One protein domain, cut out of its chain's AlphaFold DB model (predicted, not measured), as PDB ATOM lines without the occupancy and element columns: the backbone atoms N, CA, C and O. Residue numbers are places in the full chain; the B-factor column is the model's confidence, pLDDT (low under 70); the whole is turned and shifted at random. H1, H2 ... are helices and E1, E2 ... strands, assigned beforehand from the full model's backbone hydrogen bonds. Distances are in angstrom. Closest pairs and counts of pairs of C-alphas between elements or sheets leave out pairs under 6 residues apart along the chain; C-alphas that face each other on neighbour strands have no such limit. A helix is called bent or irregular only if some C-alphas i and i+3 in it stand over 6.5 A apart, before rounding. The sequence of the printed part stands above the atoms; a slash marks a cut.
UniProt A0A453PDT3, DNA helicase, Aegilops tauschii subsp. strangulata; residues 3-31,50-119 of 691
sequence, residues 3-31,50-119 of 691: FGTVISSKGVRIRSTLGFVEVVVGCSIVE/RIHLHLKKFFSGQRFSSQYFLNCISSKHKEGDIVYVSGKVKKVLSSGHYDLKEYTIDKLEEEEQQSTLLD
ATOM      1  N   PHE A   3     148.326 145.026 194.162       80.56
ATOM      2  CA  PHE A   3     147.122 144.805 193.368       80.56
ATOM      3  C   PHE A   3     146.926 143.300 193.173       80.56
ATOM      4  O   PHE A   3     147.896 142.584 192.903       80.56
ATOM      5  N   GLY A   4     145.704 142.798 193.320       83.38
ATOM      6  CA  GLY A   4     145.438 141.375 193.139       83.38
ATOM      7  C   GLY A   4     143.964 141.004 193.160       83.38
ATOM      8  O   GLY A   4     143.090 141.844 193.358       83.38
ATOM      9  N   THR A   5     143.699 139.715 192.972       87.94
ATOM     10  CA  THR A   5     142.353 139.137 193.035       87.94
ATOM     11  C   THR A   5     142.160 138.361 194.331       87.94
ATOM     12  O   THR A   5     143.059 137.650 194.790       87.94
ATOM     13  N   VAL A   6     140.981 138.471 194.943       86.69
ATOM     14  CA  VAL A   6     140.598 137.631 196.084       86.69
ATOM     15  C   VAL A   6     140.477 136.184 195.602       86.69
ATOM     16  O   VAL A   6     139.617 135.860 194.787       86.69
ATOM     17  N   ILE A   7     141.342 135.308 196.114       89.25
ATOM     18  CA  ILE A   7     141.350 133.868 195.817       89.25
ATOM     19  C   ILE A   7     140.413 133.118 196.758       89.25
ATOM     20  O   ILE A   7     139.756 132.175 196.338       89.25
ATOM     21  N   SER A   8     140.381 133.496 198.038       89.25
ATOM     22  CA  SER A   8     139.464 132.898 199.013       89.25
ATOM     23  C   SER A   8     139.152 133.851 200.159       89.25
ATOM     24  O   SER A   8     139.985 134.679 200.529       89.25
ATOM     25  N   SER A   9     137.960 133.716 200.734       90.00
ATOM     26  CA  SER A   9     137.505 134.495 201.891       90.00
ATOM     27  C   SER A   9     136.722 133.590 202.838       90.00
ATOM     28  O   SER A   9     135.683 133.044 202.465       90.00
ATOM     29  N   LYS A  10     137.232 133.367 204.057       89.06
ATOM     30  CA  LYS A  10     136.688 132.365 204.993       89.06
ATOM     31  C   LYS A  10     136.608 132.890 206.424       89.06
ATOM     32  O   LYS A  10     137.580 133.405 206.971       89.06
ATOM     33  N   GLY A  11     135.445 132.707 207.048       86.56
ATOM     34  CA  GLY A  11     135.235 132.919 208.477       86.56
ATOM     35  C   GLY A  11     135.581 131.667 209.286       86.56
ATOM     36  O   GLY A  11     134.983 130.614 209.071       86.56
ATOM     37  N   VAL A  12     136.516 131.769 210.230       86.56
ATOM     38  CA  VAL A  12     136.999 130.648 211.050       86.56
ATOM     39  C   VAL A  12     136.783 130.943 212.534       86.56
ATOM     40  O   VAL A  12     137.371 131.863 213.108       86.56
ATOM     41  N   ARG A  13     135.951 130.131 213.190       86.69
ATOM     42  CA  ARG A  13     135.752 130.176 214.642       86.69
ATOM     43  C   ARG A  13     136.820 129.337 215.350       86.69
ATOM     44  O   ARG A  13     136.941 128.152 215.070       86.69
ATOM     45  N   ILE A  14     137.553 129.932 216.297       83.75
ATOM     46  CA  ILE A  14     138.568 129.220 217.100       83.75
ATOM     47  C   ILE A  14     137.973 128.755 218.438       83.75
ATOM     48  O   ILE A  14     138.191 127.625 218.863       83.75
ATOM     49  N   ARG A  15     137.243 129.636 219.136       81.25
ATOM     50  CA  ARG A  15     136.651 129.385 220.464       81.25
ATOM     51  C   ARG A  15     135.273 130.040 220.583       81.25
ATOM     52  O   ARG A  15     134.839 130.787 219.707       81.25
ATOM     53  N   SER A  16     134.591 129.804 221.704       74.88
ATOM     54  CA  SER A  16     133.312 130.447 222.046       74.88
ATOM     55  C   SER A  16     133.369 131.980 222.096       74.88
ATOM     56  O   SER A  16     132.326 132.613 221.965       74.88
ATOM     57  N   THR A  17     134.561 132.558 222.273       80.44
ATOM     58  CA  THR A  17     134.815 134.002 222.413       80.44
ATOM     59  C   THR A  17     135.811 134.565 221.393       80.44
ATOM     60  O   THR A  17     136.120 135.753 221.465       80.44
ATOM     61  N   LEU A  18     136.324 133.757 220.456       81.69
ATOM     62  CA  LEU A  18     137.348 134.181 219.491       81.69
ATOM     63  C   LEU A  18     137.128 133.544 218.113       81.69
ATOM     64  O   LEU A  18     137.049 132.319 217.986       81.69
ATOM     65  N   GLY A  19     137.103 134.375 217.077       85.12
ATOM     66  CA  GLY A  19     137.134 133.958 215.675       85.12
ATOM     67  C   GLY A  19     137.970 134.913 214.829       85.12
ATOM     68  O   GLY A  19     138.439 135.940 215.320       85.12
ATOM     69  N   PHE A  20     138.165 134.584 213.559       86.00
ATOM     70  CA  PHE A  20     138.790 135.473 212.583       86.00
ATOM     71  C   PHE A  20     138.169 135.304 211.200       86.00
ATOM     72  O   PHE A  20     137.537 134.291 210.909       86.00
ATOM     73  N   VAL A  21     138.366 136.303 210.347       86.12
ATOM     74  CA  VAL A  21     138.170 136.175 208.902       86.12
ATOM     75  C   VAL A  21     139.541 136.211 208.243       86.12
ATOM     76  O   VAL A  21     140.356 137.077 208.564       86.12
ATOM     77  N   GLU A  22     139.794 135.251 207.359       88.75
ATOM     78  CA  GLU A  22     140.973 135.186 206.499       88.75
ATOM     79  C   GLU A  22     140.553 135.454 205.056       88.75
ATOM     80  O   GLU A  22     139.717 134.739 204.505       88.75
ATOM     81  N   VAL A  23     141.145 136.487 204.457       89.00
ATOM     82  CA  VAL A  23     141.059 136.769 203.022       89.00
ATOM     83  C   VAL A  23     142.433 136.491 202.420       89.00
ATOM     84  O   VAL A  23     143.445 136.945 202.953       89.00
ATOM     85  N   VAL A  24     142.487 135.727 201.332       88.69
ATOM     86  CA  VAL A  24     143.721 135.446 200.589       88.69
ATOM     87  C   VAL A  24     143.650 136.161 199.253       88.69
ATOM     88  O   VAL A  24     142.743 135.890 198.465       88.69
ATOM     89  N   VAL A  25     144.603 137.051 198.988       87.75
ATOM     90  CA  VAL A  25     144.685 137.817 197.736       87.75
ATOM     91  C   VAL A  25     145.896 137.351 196.934       87.75
ATOM     92  O   VAL A  25     147.005 137.296 197.462       87.75
ATOM     93  N   GLY A  26     145.677 136.986 195.673       86.75
ATOM     94  CA  GLY A  26     146.730 136.637 194.727       86.75
ATOM     95  C   GLY A  26     147.186 137.857 193.942       86.75
ATOM     96  O   GLY A  26     146.398 138.438 193.199       86.75
ATOM     97  N   CYS A  27     148.458 138.215 194.068       83.50
ATOM     98  CA  CYS A  27     149.067 139.332 193.355       83.50
ATOM     99  C   CYS A  27     150.119 138.798 192.377       83.50
ATOM    100  O   CYS A  27     150.997 138.027 192.763       83.50
ATOM    101  N   SER A  28     150.057 139.210 191.111       75.69
ATOM    102  CA  SER A  28     151.141 138.983 190.154       75.69
ATOM    103  C   SER A  28     152.148 140.122 190.255       75.69
ATOM    104  O   SER A  28     151.804 141.263 189.940       75.69
ATOM    105  N   ILE A  29     153.385 139.822 190.650       66.31
ATOM    106  CA  ILE A  29     154.476 140.791 190.539       66.31
ATOM    107  C   ILE A  29     154.902 140.838 189.069       66.31
ATOM    108  O   ILE A  29     155.213 139.808 188.471       66.31
ATOM    109  N   VAL A  30     154.906 142.038 188.494       53.19
ATOM    110  CA  VAL A  30     155.664 142.342 187.279       53.19
ATOM    111  C   VAL A  30     156.931 143.030 187.758       53.19
ATOM    112  O   VAL A  30     156.853 144.118 188.331       53.19
ATOM    113  N   GLU A  31     158.085 142.387 187.590       40.06
ATOM    114  CA  GLU A  31     159.356 143.051 187.871       40.06
ATOM    115  C   GLU A  31     159.538 144.203 186.873       40.06
ATOM    116  O   GLU A  31     159.451 143.979 185.659       40.06
ATOM    117  N   ARG A  50     153.828 134.846 191.237       75.75
ATOM    118  CA  ARG A  50     152.594 135.049 191.994       75.75
ATOM    119  C   ARG A  50     152.909 134.982 193.479       75.75
ATOM    120  O   ARG A  50     153.512 134.016 193.938       75.75
ATOM    121  N   ILE A  51     152.466 135.997 194.210       86.19
ATOM    122  CA  ILE A  51     152.490 136.015 195.668       86.19
ATOM    123  C   ILE A  51     151.065 135.971 196.219       86.19
ATOM    124  O   ILE A  51     150.117 136.448 195.592       86.19
ATOM    125  N   HIS A  52     150.923 135.409 197.411       88.00
ATOM    126  CA  HIS A  52     149.666 135.224 198.115       88.00
ATOM    127  C   HIS A  52     149.720 135.966 199.452       88.00
ATOM    128  O   HIS A  52     150.521 135.648 200.337       88.00
ATOM    129  N   LEU A  53     148.861 136.969 199.601       87.19
ATOM    130  CA  LEU A  53     148.750 137.780 200.807       87.19
ATOM    131  C   LEU A  53     147.632 137.219 201.685       87.19
ATOM    132  O   LEU A  53     146.469 137.224 201.287       87.19
ATOM    133  N   HIS A  54     147.989 136.740 202.874       89.00
ATOM    134  CA  HIS A  54     147.059 136.262 203.891       89.00
ATOM    135  C   HIS A  54     146.689 137.415 204.826       89.00
ATOM    136  O   HIS A  54     147.544 137.998 205.493       89.00
ATOM    137  N   LEU A  55     145.399 137.737 204.869       86.88
ATOM    138  CA  LEU A  55     144.850 138.914 205.534       86.88
ATOM    139  C   LEU A  55     143.899 138.448 206.641       86.88
ATOM    140  O   LEU A  55     142.768 138.046 206.365       86.88
ATOM    141  N   LYS A  56     144.381 138.445 207.891       87.75
ATOM    142  CA  LYS A  56     143.671 137.887 209.059       87.75
ATOM    143  C   LYS A  56     143.162 138.968 210.009       87.75
ATOM    144  O   LYS A  56     143.950 139.579 210.732       87.75
ATOM    145  N   LYS A  57     141.838 139.142 210.087       82.44
ATOM    146  CA  LYS A  57     141.180 140.031 211.060       82.44
ATOM    147  C   LYS A  57     140.525 139.213 212.165       82.44
ATOM    148  O   LYS A  57     139.586 138.463 211.913       82.44
ATOM    149  N   PHE A  58     141.034 139.360 213.385       82.94
ATOM    150  CA  PHE A  58     140.533 138.675 214.576       82.94
ATOM    151  C   PHE A  58     139.392 139.458 215.231       82.94
ATOM    152  O   PHE A  58     139.409 140.687 215.265       82.94
ATOM    153  N   PHE A  59     138.428 138.726 215.783       79.62
ATOM    154  CA  PHE A  59     137.254 139.252 216.466       79.62
ATOM    155  C   PHE A  59     137.086 138.559 217.821       79.62
ATOM    156  O   PHE A  59     137.030 137.328 217.900       79.62
ATOM    157  N   SER A  60     137.001 139.354 218.887       77.19
ATOM    158  CA  SER A  60     136.816 138.900 220.267       77.19
ATOM    159  C   SER A  60     135.398 139.191 220.761       77.19
ATOM    160  O   SER A  60     134.806 140.216 220.439       77.19
ATOM    161  N   GLY A  61     134.847 138.282 221.564       76.69
ATOM    162  CA  GLY A  61     133.500 138.380 222.129       76.69
ATOM    163  C   GLY A  61     132.491 137.441 221.461       76.69
ATOM    164  O   GLY A  61     132.539 137.158 220.263       76.69
ATOM    165  N   GLN A  62     131.546 136.944 222.260       77.50
ATOM    166  CA  GLN A  62     130.661 135.833 221.892       77.50
ATOM    167  C   GLN A  62     129.777 136.126 220.663       77.50
ATOM    168  O   GLN A  62     129.579 135.241 219.833       77.50
ATOM    169  N   ARG A  63     129.335 137.382 220.481       76.44
ATOM    170  CA  ARG A  63     128.588 137.833 219.287       76.44
ATOM    171  C   ARG A  63     129.446 137.777 218.013       76.44
ATOM    172  O   ARG A  63     129.005 137.248 216.993       76.44
ATOM    173  N   PHE A  64     130.685 138.261 218.095       76.19
ATOM    174  CA  PHE A  64     131.599 138.417 216.957       76.19
ATOM    175  C   PHE A  64     132.406 137.148 216.618       76.19
ATOM    176  O   PHE A  64     133.017 137.055 215.561       76.19
ATOM    177  N   SER A  65     132.366 136.138 217.489       79.56
ATOM    178  CA  SER A  65     132.863 134.778 217.218       79.56
ATOM    179  C   SER A  65     131.813 133.827 216.617       79.56
ATOM    180  O   SER A  65     132.097 132.645 216.414       79.56
ATOM    181  N   SER A  66     130.579 134.293 216.387       85.00
ATOM    182  CA  SER A  66     129.526 133.460 215.802       85.00
ATOM    183  C   SER A  66     129.811 133.185 214.322       85.00
ATOM    184  O   SER A  66     130.226 134.078 213.585       85.00
ATOM    185  N   GLN A  67     129.575 131.949 213.867       85.38
ATOM    186  CA  GLN A  67     129.882 131.568 212.482       85.38
ATOM    187  C   GLN A  67     129.086 132.403 211.468       85.38
ATOM    188  O   GLN A  67     129.619 132.776 210.431       85.38
ATOM    189  N   TYR A  68     127.842 132.763 211.803       85.75
ATOM    190  CA  TYR A  68     127.014 133.658 210.993       85.75
ATOM    191  C   TYR A  68     127.675 135.031 210.790       85.75
ATOM    192  O   TYR A  68     127.843 135.463 209.655       85.75
ATOM    193  N   PHE A  69     128.136 135.683 211.864       86.19
ATOM    194  CA  PHE A  69     128.821 136.976 211.774       86.19
ATOM    195  C   PHE A  69     130.114 136.895 210.950       86.19
ATOM    196  O   PHE A  69     130.347 137.742 210.088       86.19
ATOM    197  N   LEU A  70     130.932 135.860 211.177       85.94
ATOM    198  CA  LEU A  70     132.173 135.657 210.426       85.94
ATOM    199  C   LEU A  70     131.891 135.426 208.931       85.94
ATOM    200  O   LEU A  70     132.574 136.014 208.095       85.94
ATOM    201  N   ASN A  71     130.843 134.664 208.595       85.38
ATOM    202  CA  ASN A  71     130.390 134.463 207.217       85.38
ATOM    203  C   ASN A  71     129.863 135.768 206.579       85.38
ATOM    204  O   ASN A  71     130.167 136.050 205.425       85.38
ATOM    205  N   CYS A  72     129.116 136.597 207.320       84.00
ATOM    206  CA  CYS A  72     128.635 137.906 206.847       84.00
ATOM    207  C   CYS A  72     129.753 138.940 206.631       84.00
ATOM    208  O   CYS A  72     129.553 139.917 205.910       84.00
ATOM    209  N   ILE A  73     130.913 138.773 207.275       80.62
ATOM    210  CA  ILE A  73     132.100 139.585 206.985       80.62
ATOM    211  C   ILE A  73     132.876 138.994 205.810       80.62
ATOM    212  O   ILE A  73     133.271 139.752 204.927       80.62
ATOM    213  N   SER A  74     133.057 137.670 205.745       84.44
ATOM    214  CA  SER A  74     133.759 137.042 204.621       84.44
ATOM    215  C   SER A  74     133.029 137.262 203.290       84.44
ATOM    216  O   SER A  74     133.682 137.521 202.283       84.44
ATOM    217  N   SER A  75     131.691 137.278 203.276       82.50
ATOM    218  CA  SER A  75     130.885 137.517 202.067       82.50
ATOM    219  C   SER A  75     131.006 138.927 201.468       82.50
ATOM    220  O   SER A  75     130.559 139.139 200.339       82.50
ATOM    221  N   LYS A  76     131.633 139.880 202.177       81.38
ATOM    222  CA  LYS A  76     131.990 141.207 201.638       81.38
ATOM    223  C   LYS A  76     133.188 141.171 200.682       81.38
ATOM    224  O   LYS A  76     133.394 142.135 199.955       81.38
ATOM    225  N   HIS A  77     133.953 140.080 200.691       83.25
ATOM    226  CA  HIS A  77     135.095 139.839 199.814       83.25
ATOM    227  C   HIS A  77     134.828 138.538 199.051       83.25
ATOM    228  O   HIS A  77     135.052 137.450 199.582       83.25
ATOM    229  N   LYS A  78     134.271 138.635 197.842       84.25
ATOM    230  CA  LYS A  78     133.942 137.460 197.027       84.25
ATOM    231  C   LYS A  78     135.177 136.969 196.279       84.25
ATOM    232  O   LYS A  78     136.052 137.755 195.929       84.25
ATOM    233  N   GLU A  79     135.242 135.668 196.023       85.25
ATOM    234  CA  GLU A  79     136.278 135.092 195.163       85.25
ATOM    235  C   GLU A  79     136.141 135.680 193.748       85.25
ATOM    236  O   GLU A  79     135.036 135.761 193.213       85.25
ATOM    237  N   GLY A  80     137.252 136.157 193.182       81.38
ATOM    238  CA  GLY A  80     137.285 136.925 191.934       81.38
ATOM    239  C   GLY A  80     137.259 138.453 192.095       81.38
ATOM    240  O   GLY A  80     137.602 139.142 191.138       81.38
ATOM    241  N   ASP A  81     136.938 139.002 193.276       81.94
ATOM    242  CA  ASP A  81     136.965 140.457 193.499       81.94
ATOM    243  C   ASP A  81     138.380 141.027 193.277       81.94
ATOM    244  O   ASP A  81     139.352 140.545 193.866       81.94
ATOM    245  N   ILE A  82     138.495 142.082 192.463       80.19
ATOM    246  CA  ILE A  82     139.751 142.817 192.255       80.19
ATOM    247  C   ILE A  82     139.922 143.833 193.392       80.19
ATOM    248  O   ILE A  82     139.026 144.638 193.665       80.19
ATOM    249  N   VAL A  83     141.066 143.782 194.075       80.50
ATOM    250  CA  VAL A  83     141.322 144.562 195.290       80.50
ATOM    251  C   VAL A  83     142.728 145.164 195.323       80.50
ATOM    252  O   VAL A  83     143.715 144.542 194.919       80.50
ATOM    253  N   TYR A  84     142.822 146.361 195.897       79.62
ATOM    254  CA  TYR A  84     144.069 146.913 196.408       79.62
ATOM    255  C   TYR A  84     144.261 146.506 197.868       79.62
ATOM    256  O   TYR A  84     143.362 146.641 198.698       79.62
ATOM    257  N   VAL A  85     145.461 146.022 198.183       77.44
ATOM    258  CA  VAL A  85     145.872 145.625 199.530       77.44
ATOM    259  C   VAL A  85     147.048 146.486 199.981       77.44
ATOM    260  O   VAL A  85     148.107 146.535 199.343       77.44
ATOM    261  N   SER A  86     146.891 147.148 201.123       75.38
ATOM    262  CA  SER A  86     147.981 147.811 201.846       75.38
ATOM    263  C   SER A  86     148.119 147.184 203.234       75.38
ATOM    264  O   SER A  86     147.154 146.620 203.736       75.38
ATOM    265  N   GLY A  87     149.303 147.217 203.846       75.31
ATOM    266  CA  GLY A  87     149.531 146.645 205.178       75.31
ATOM    267  C   GLY A  87     150.998 146.313 205.442       75.31
ATOM    268  O   GLY A  87     151.824 146.321 204.528       75.31
ATOM    269  N   LYS A  88     151.327 146.008 206.700       75.38
ATOM    270  CA  LYS A  88     152.680 145.611 207.117       75.38
ATOM    271  C   LYS A  88     152.841 144.097 207.004       75.38
ATOM    272  O   LYS A  88     152.064 143.342 207.593       75.38
ATOM    273  N   VAL A  89     153.873 143.645 206.293       80.75
ATOM    274  CA  VAL A  89     154.258 142.226 206.266       80.75
ATOM    275  C   VAL A  89     154.774 141.843 207.651       80.75
ATOM    276  O   VAL A  89     155.737 142.424 208.143       80.75
ATOM    277  N   LYS A  90     154.121 140.876 208.293       73.94
ATOM    278  CA  LYS A  90     154.448 140.426 209.652       73.94
ATOM    279  C   LYS A  90     155.279 139.144 209.644       73.94
ATOM    280  O   LYS A  90     156.139 138.973 210.503       73.94
ATOM    281  N   LYS A  91     155.007 138.217 208.718       76.38
ATOM    282  CA  LYS A  91     155.741 136.949 208.603       76.38
ATOM    283  C   LYS A  91     155.652 136.381 207.186       76.38
ATOM    284  O   LYS A  91     154.577 136.383 206.594       76.38
ATOM    285  N   VAL A  92     156.756 135.832 206.682       79.25
ATOM    286  CA  VAL A  92     156.754 134.946 205.506       79.25
ATOM    287  C   VAL A  92     156.323 133.551 205.966       79.25
ATOM    288  O   VAL A  92     156.915 132.995 206.894       79.25
ATOM    289  N   LEU A  93     155.255 133.010 205.381       71.25
ATOM    290  CA  LEU A  93     154.706 131.696 205.739       71.25
ATOM    291  C   LEU A  93     155.407 130.573 204.964       71.25
ATOM    292  O   LEU A  93     155.766 129.553 205.545       71.25
ATOM    293  N   SER A  94     155.622 130.792 203.671       77.31
ATOM    294  CA  SER A  94     156.363 129.939 202.739       77.31
ATOM    295  C   SER A  94     156.819 130.793 201.547       77.31
ATOM    296  O   SER A  94     156.483 131.978 201.475       77.31
ATOM    297  N   SER A  95     157.585 130.224 200.608       73.50
ATOM    298  CA  SER A  95     157.949 130.933 199.371       73.50
ATOM    299  C   SER A  95     156.688 131.435 198.657       73.50
ATOM    300  O   SER A  95     155.791 130.650 198.354       73.50
ATOM    301  N   GLY A  96     156.590 132.751 198.454       77.06
ATOM    302  CA  GLY A  96     155.428 133.406 197.853       77.06
ATOM    303  C   GLY A  96     154.233 133.682 198.781       77.06
ATOM    304  O   GLY A  96     153.319 134.366 198.337       77.06
ATOM    305  N   HIS A  97     154.205 133.237 200.046       84.75
ATOM    306  CA  HIS A  97     153.072 133.474 200.963       84.75
ATOM    307  C   HIS A  97     153.433 134.390 202.144       84.75
ATOM    308  O   HIS A  97     154.349 134.096 202.917       84.75
ATOM    309  N   TYR A  98     152.655 135.458 202.350       84.69
ATOM    310  CA  TYR A  98     152.939 136.515 203.331       84.69
ATOM    311  C   TYR A  98     151.735 136.793 204.252       84.69
ATOM    312  O   TYR A  98     150.635 137.043 203.768       84.69
ATOM    313  N   ASP A  99     151.939 136.779 205.575       85.19
ATOM    314  CA  ASP A  99     150.954 137.175 206.603       85.19
ATOM    315  C   ASP A  99     151.022 138.698 206.809       85.19
ATOM    316  O   ASP A  99     152.070 139.224 207.205       85.19
ATOM    317  N   LEU A 100     149.925 139.412 206.540       81.38
ATOM    318  CA  LEU A 100     149.837 140.872 206.661       81.38
ATOM    319  C   LEU A 100     149.057 141.294 207.915       81.38
ATOM    320  O   LEU A 100     147.995 140.759 208.240       81.38
ATOM    321  N   LYS A 101     149.573 142.318 208.599       75.31
ATOM    322  CA  LYS A 101     148.924 143.023 209.715       75.31
ATOM    323  C   LYS A 101     148.592 144.462 209.333       75.31
ATOM    324  O   LYS A 101     149.204 145.019 208.427       75.31
ATOM    325  N   GLU A 102     147.664 145.060 210.089       71.44
ATOM    326  CA  GLU A 102     147.282 146.480 209.958       71.44
ATOM    327  C   GLU A 102     146.921 146.836 208.507       71.44
ATOM    328  O   GLU A 102     147.374 147.836 207.960       71.44
ATOM    329  N   TYR A 103     146.165 145.944 207.861       74.81
ATOM    330  CA  TYR A 103     145.928 145.992 206.426       74.81
ATOM    331  C   TYR A 103     144.614 146.694 206.059       74.81
ATOM    332  O   TYR A 103     143.627 146.616 206.796       74.81
ATOM    333  N   THR A 104     144.590 147.314 204.878       70.69
ATOM    334  CA  THR A 104     143.369 147.757 204.190       70.69
ATOM    335  C   THR A 104     143.104 146.861 202.982       70.69
ATOM    336  O   THR A 104     144.040 146.335 202.375       70.69
ATOM    337  N   ILE A 105     141.822 146.653 202.669       76.06
ATOM    338  CA  ILE A 105     141.366 146.001 201.439       76.06
ATOM    339  C   ILE A 105     140.351 146.940 200.807       76.06
ATOM    340  O   ILE A 105     139.254 147.109 201.344       76.06
ATOM    341  N   ASP A 106     140.719 147.511 199.672       74.25
ATOM    342  CA  ASP A 106     139.893 148.444 198.922       74.25
ATOM    343  C   ASP A 106     139.460 147.750 197.624       74.25
ATOM    344  O   ASP A 106     140.294 147.288 196.843       74.25
ATOM    345  N   LYS A 107     138.146 147.578 197.446       75.12
ATOM    346  CA  LYS A 107     137.552 146.894 196.290       75.12
ATOM    347  C   LYS A 107     137.335 147.891 195.158       75.12
ATOM    348  O   LYS A 107     136.767 148.951 195.401       75.12
ATOM    349  N   LEU A 108     137.737 147.507 193.950       66.38
ATOM    350  CA  LEU A 108     137.470 148.260 192.727       66.38
ATOM    351  C   LEU A 108     136.094 147.880 192.166       66.38
ATOM    352  O   LEU A 108     135.730 146.701 192.153       66.38
ATOM    353  N   GLU A 109     135.346 148.875 191.696       57.59
ATOM    354  CA  GLU A 109     134.117 148.677 190.919       57.59
ATOM    355  C   GLU A 109     134.445 148.739 189.414       57.59
ATOM    356  O   GLU A 109     135.461 149.310 189.009       57.59
ATOM    357  N   GLU A 110     133.644 148.076 188.574       46.09
ATOM    358  CA  GLU A 110     134.045 147.729 187.196       46.09
ATOM    359  C   GLU A 110     134.272 148.943 186.274       46.09
ATOM    360  O   GLU A 110     135.020 148.845 185.302       46.09
ATOM    361  N   GLU A 111     133.723 150.110 186.616       40.03
ATOM    362  CA  GLU A 111     133.890 151.359 185.860       40.03
ATOM    363  C   GLU A 111     135.304 151.977 185.983       40.03
ATOM    364  O   GLU A 111     135.727 152.732 185.108       40.03
ATOM    365  N   GLU A 112     136.092 151.635 187.013       43.03
ATOM    366  CA  GLU A 112     137.443 152.199 187.220       43.03
ATOM    367  C   GLU A 112     138.561 151.458 186.452       43.03
ATOM    368  O   GLU A 112     139.730 151.865 186.489       43.03
ATOM    369  N   GLN A 113     138.222 150.381 185.731       41.06
ATOM    370  CA  GLN A 113     139.179 149.424 185.154       41.06
ATOM    371  C   GLN A 113     140.106 149.990 184.060       41.06
ATOM    372  O   GLN A 113     141.142 149.386 183.784       41.06
ATOM    373  N   GLN A 114     139.770 151.122 183.428       37.38
ATOM    374  CA  GLN A 114     140.503 151.629 182.252       37.38
ATOM    375  C   GLN A 114     141.410 152.846 182.506       37.38
ATOM    376  O   GLN A 114     142.238 153.153 181.654       37.38
ATOM    377  N   SER A 115     141.311 153.530 183.656       38.19
ATOM    378  CA  SER A 115     142.050 154.791 183.905       38.19
ATOM    379  C   SER A 115     143.101 154.735 185.024       38.19
ATOM    380  O   SER A 115     143.830 155.703 185.228       38.19
ATOM    381  N   THR A 116     143.204 153.622 185.754       42.12
ATOM    382  CA  THR A 116     143.987 153.525 187.006       42.12
ATOM    383  C   THR A 116     145.257 152.669 186.913       42.12
ATOM    384  O   THR A 116     145.978 152.536 187.898       42.12
ATOM    385  N   LEU A 117     145.570 152.103 185.741       43.72
ATOM    386  CA  LEU A 117     146.717 151.198 185.557       43.72
ATOM    387  C   LEU A 117     148.085 151.891 185.401       43.72
ATOM    388  O   LEU A 117     149.100 151.197 185.440       43.72
ATOM    389  N   LEU A 118     148.135 153.219 185.221       42.69
ATOM    390  CA  LEU A 118     149.387 153.948 184.947       42.69
ATOM    391  C   LEU A 118     149.699 155.089 185.930       42.69
ATOM    392  O   LEU A 118     150.854 155.198 186.338       42.69
ATOM    393  N   ASP A 119     148.712 155.862 186.393       44.72
ATOM    394  CA  ASP A 119     148.956 156.929 187.376       44.72
ATOM    395  C   ASP A 119     148.689 156.482 188.816       44.72
ATOM    396  O   ASP A 119     147.561 156.183 189.221       44.72
TER     397      ASP A 119
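Overview. This is residues 3 to 31 and 50 to 119 of the 691 residues of the protein "DNA helicase" of Aegilops tauschii subsp. strangulata (UniProt A0A453PDT3). What shape is this? It is a closed five-stranded barrel: long E1, E2 and E3 form one wall, the bent hairpin E4 and E5 crosses it near one end, H1 packs outside along E1, and residues 114 to 119 stick out. What builds it? The printed part has 99 residues, mostly strand, in the order E1 E2 E3 H1 E4 E5; the mixed ring runs E1 E2 E3 E5 E4. It is compact, radius of gyration of the C-alphas 14.6 A, spanning 46 by 32 by 19 A.

Arrangement. How does the wall pair? E1, residues 3 to 15, and E2, 18 to 28, form an antiparallel hairpin, N 10 and O 22 within hydrogen-bond range at 2.9 A. E3, 50 to 60, is antiparallel to E2, N 55 and O 23 at 2.8 A. Where is H1? H1, residues 67 to 74, with every O i to N i+4 pair within range, is outside the barrel at a height over the sheet of 7.4 A; its closest C-alphas with E1 are Leu 70 and Gly 11, 4.5 A. What closes the ring? E4, 82 to 94, bends by 105 degrees at residue 90 and forms an antiparallel hairpin with E5, 97 to 107, N 90 and O 99 at 2.8 A. E5 is parallel to E3, N 98 and O 52 at 2.9 A; E4 is antiparallel to E1, N 83 and O 4 at 2.9 A.

Along the chain. Where are the anchors? E1 begins at C-alpha 3 (147.122, 144.805, 193.368); E5 ends at C-alpha 107 (137.552, 146.894, 196.290). How long are the strands? From first to last C-alpha E1 is 32.9 A, E2 32.8 A, E3 32.6 A.

Size, cuts and confidence. How far does it reach? The farthest C-alphas, Ser 16 and Leu 118, are 46.8 A apart. Where is it cut? Residues 32 to 49 are not printed; C-alphas 31 and 50 are 11.3 A apart. Where is confidence low? pLDDT is under 70 at residues 29 to 31 and 108 to 119.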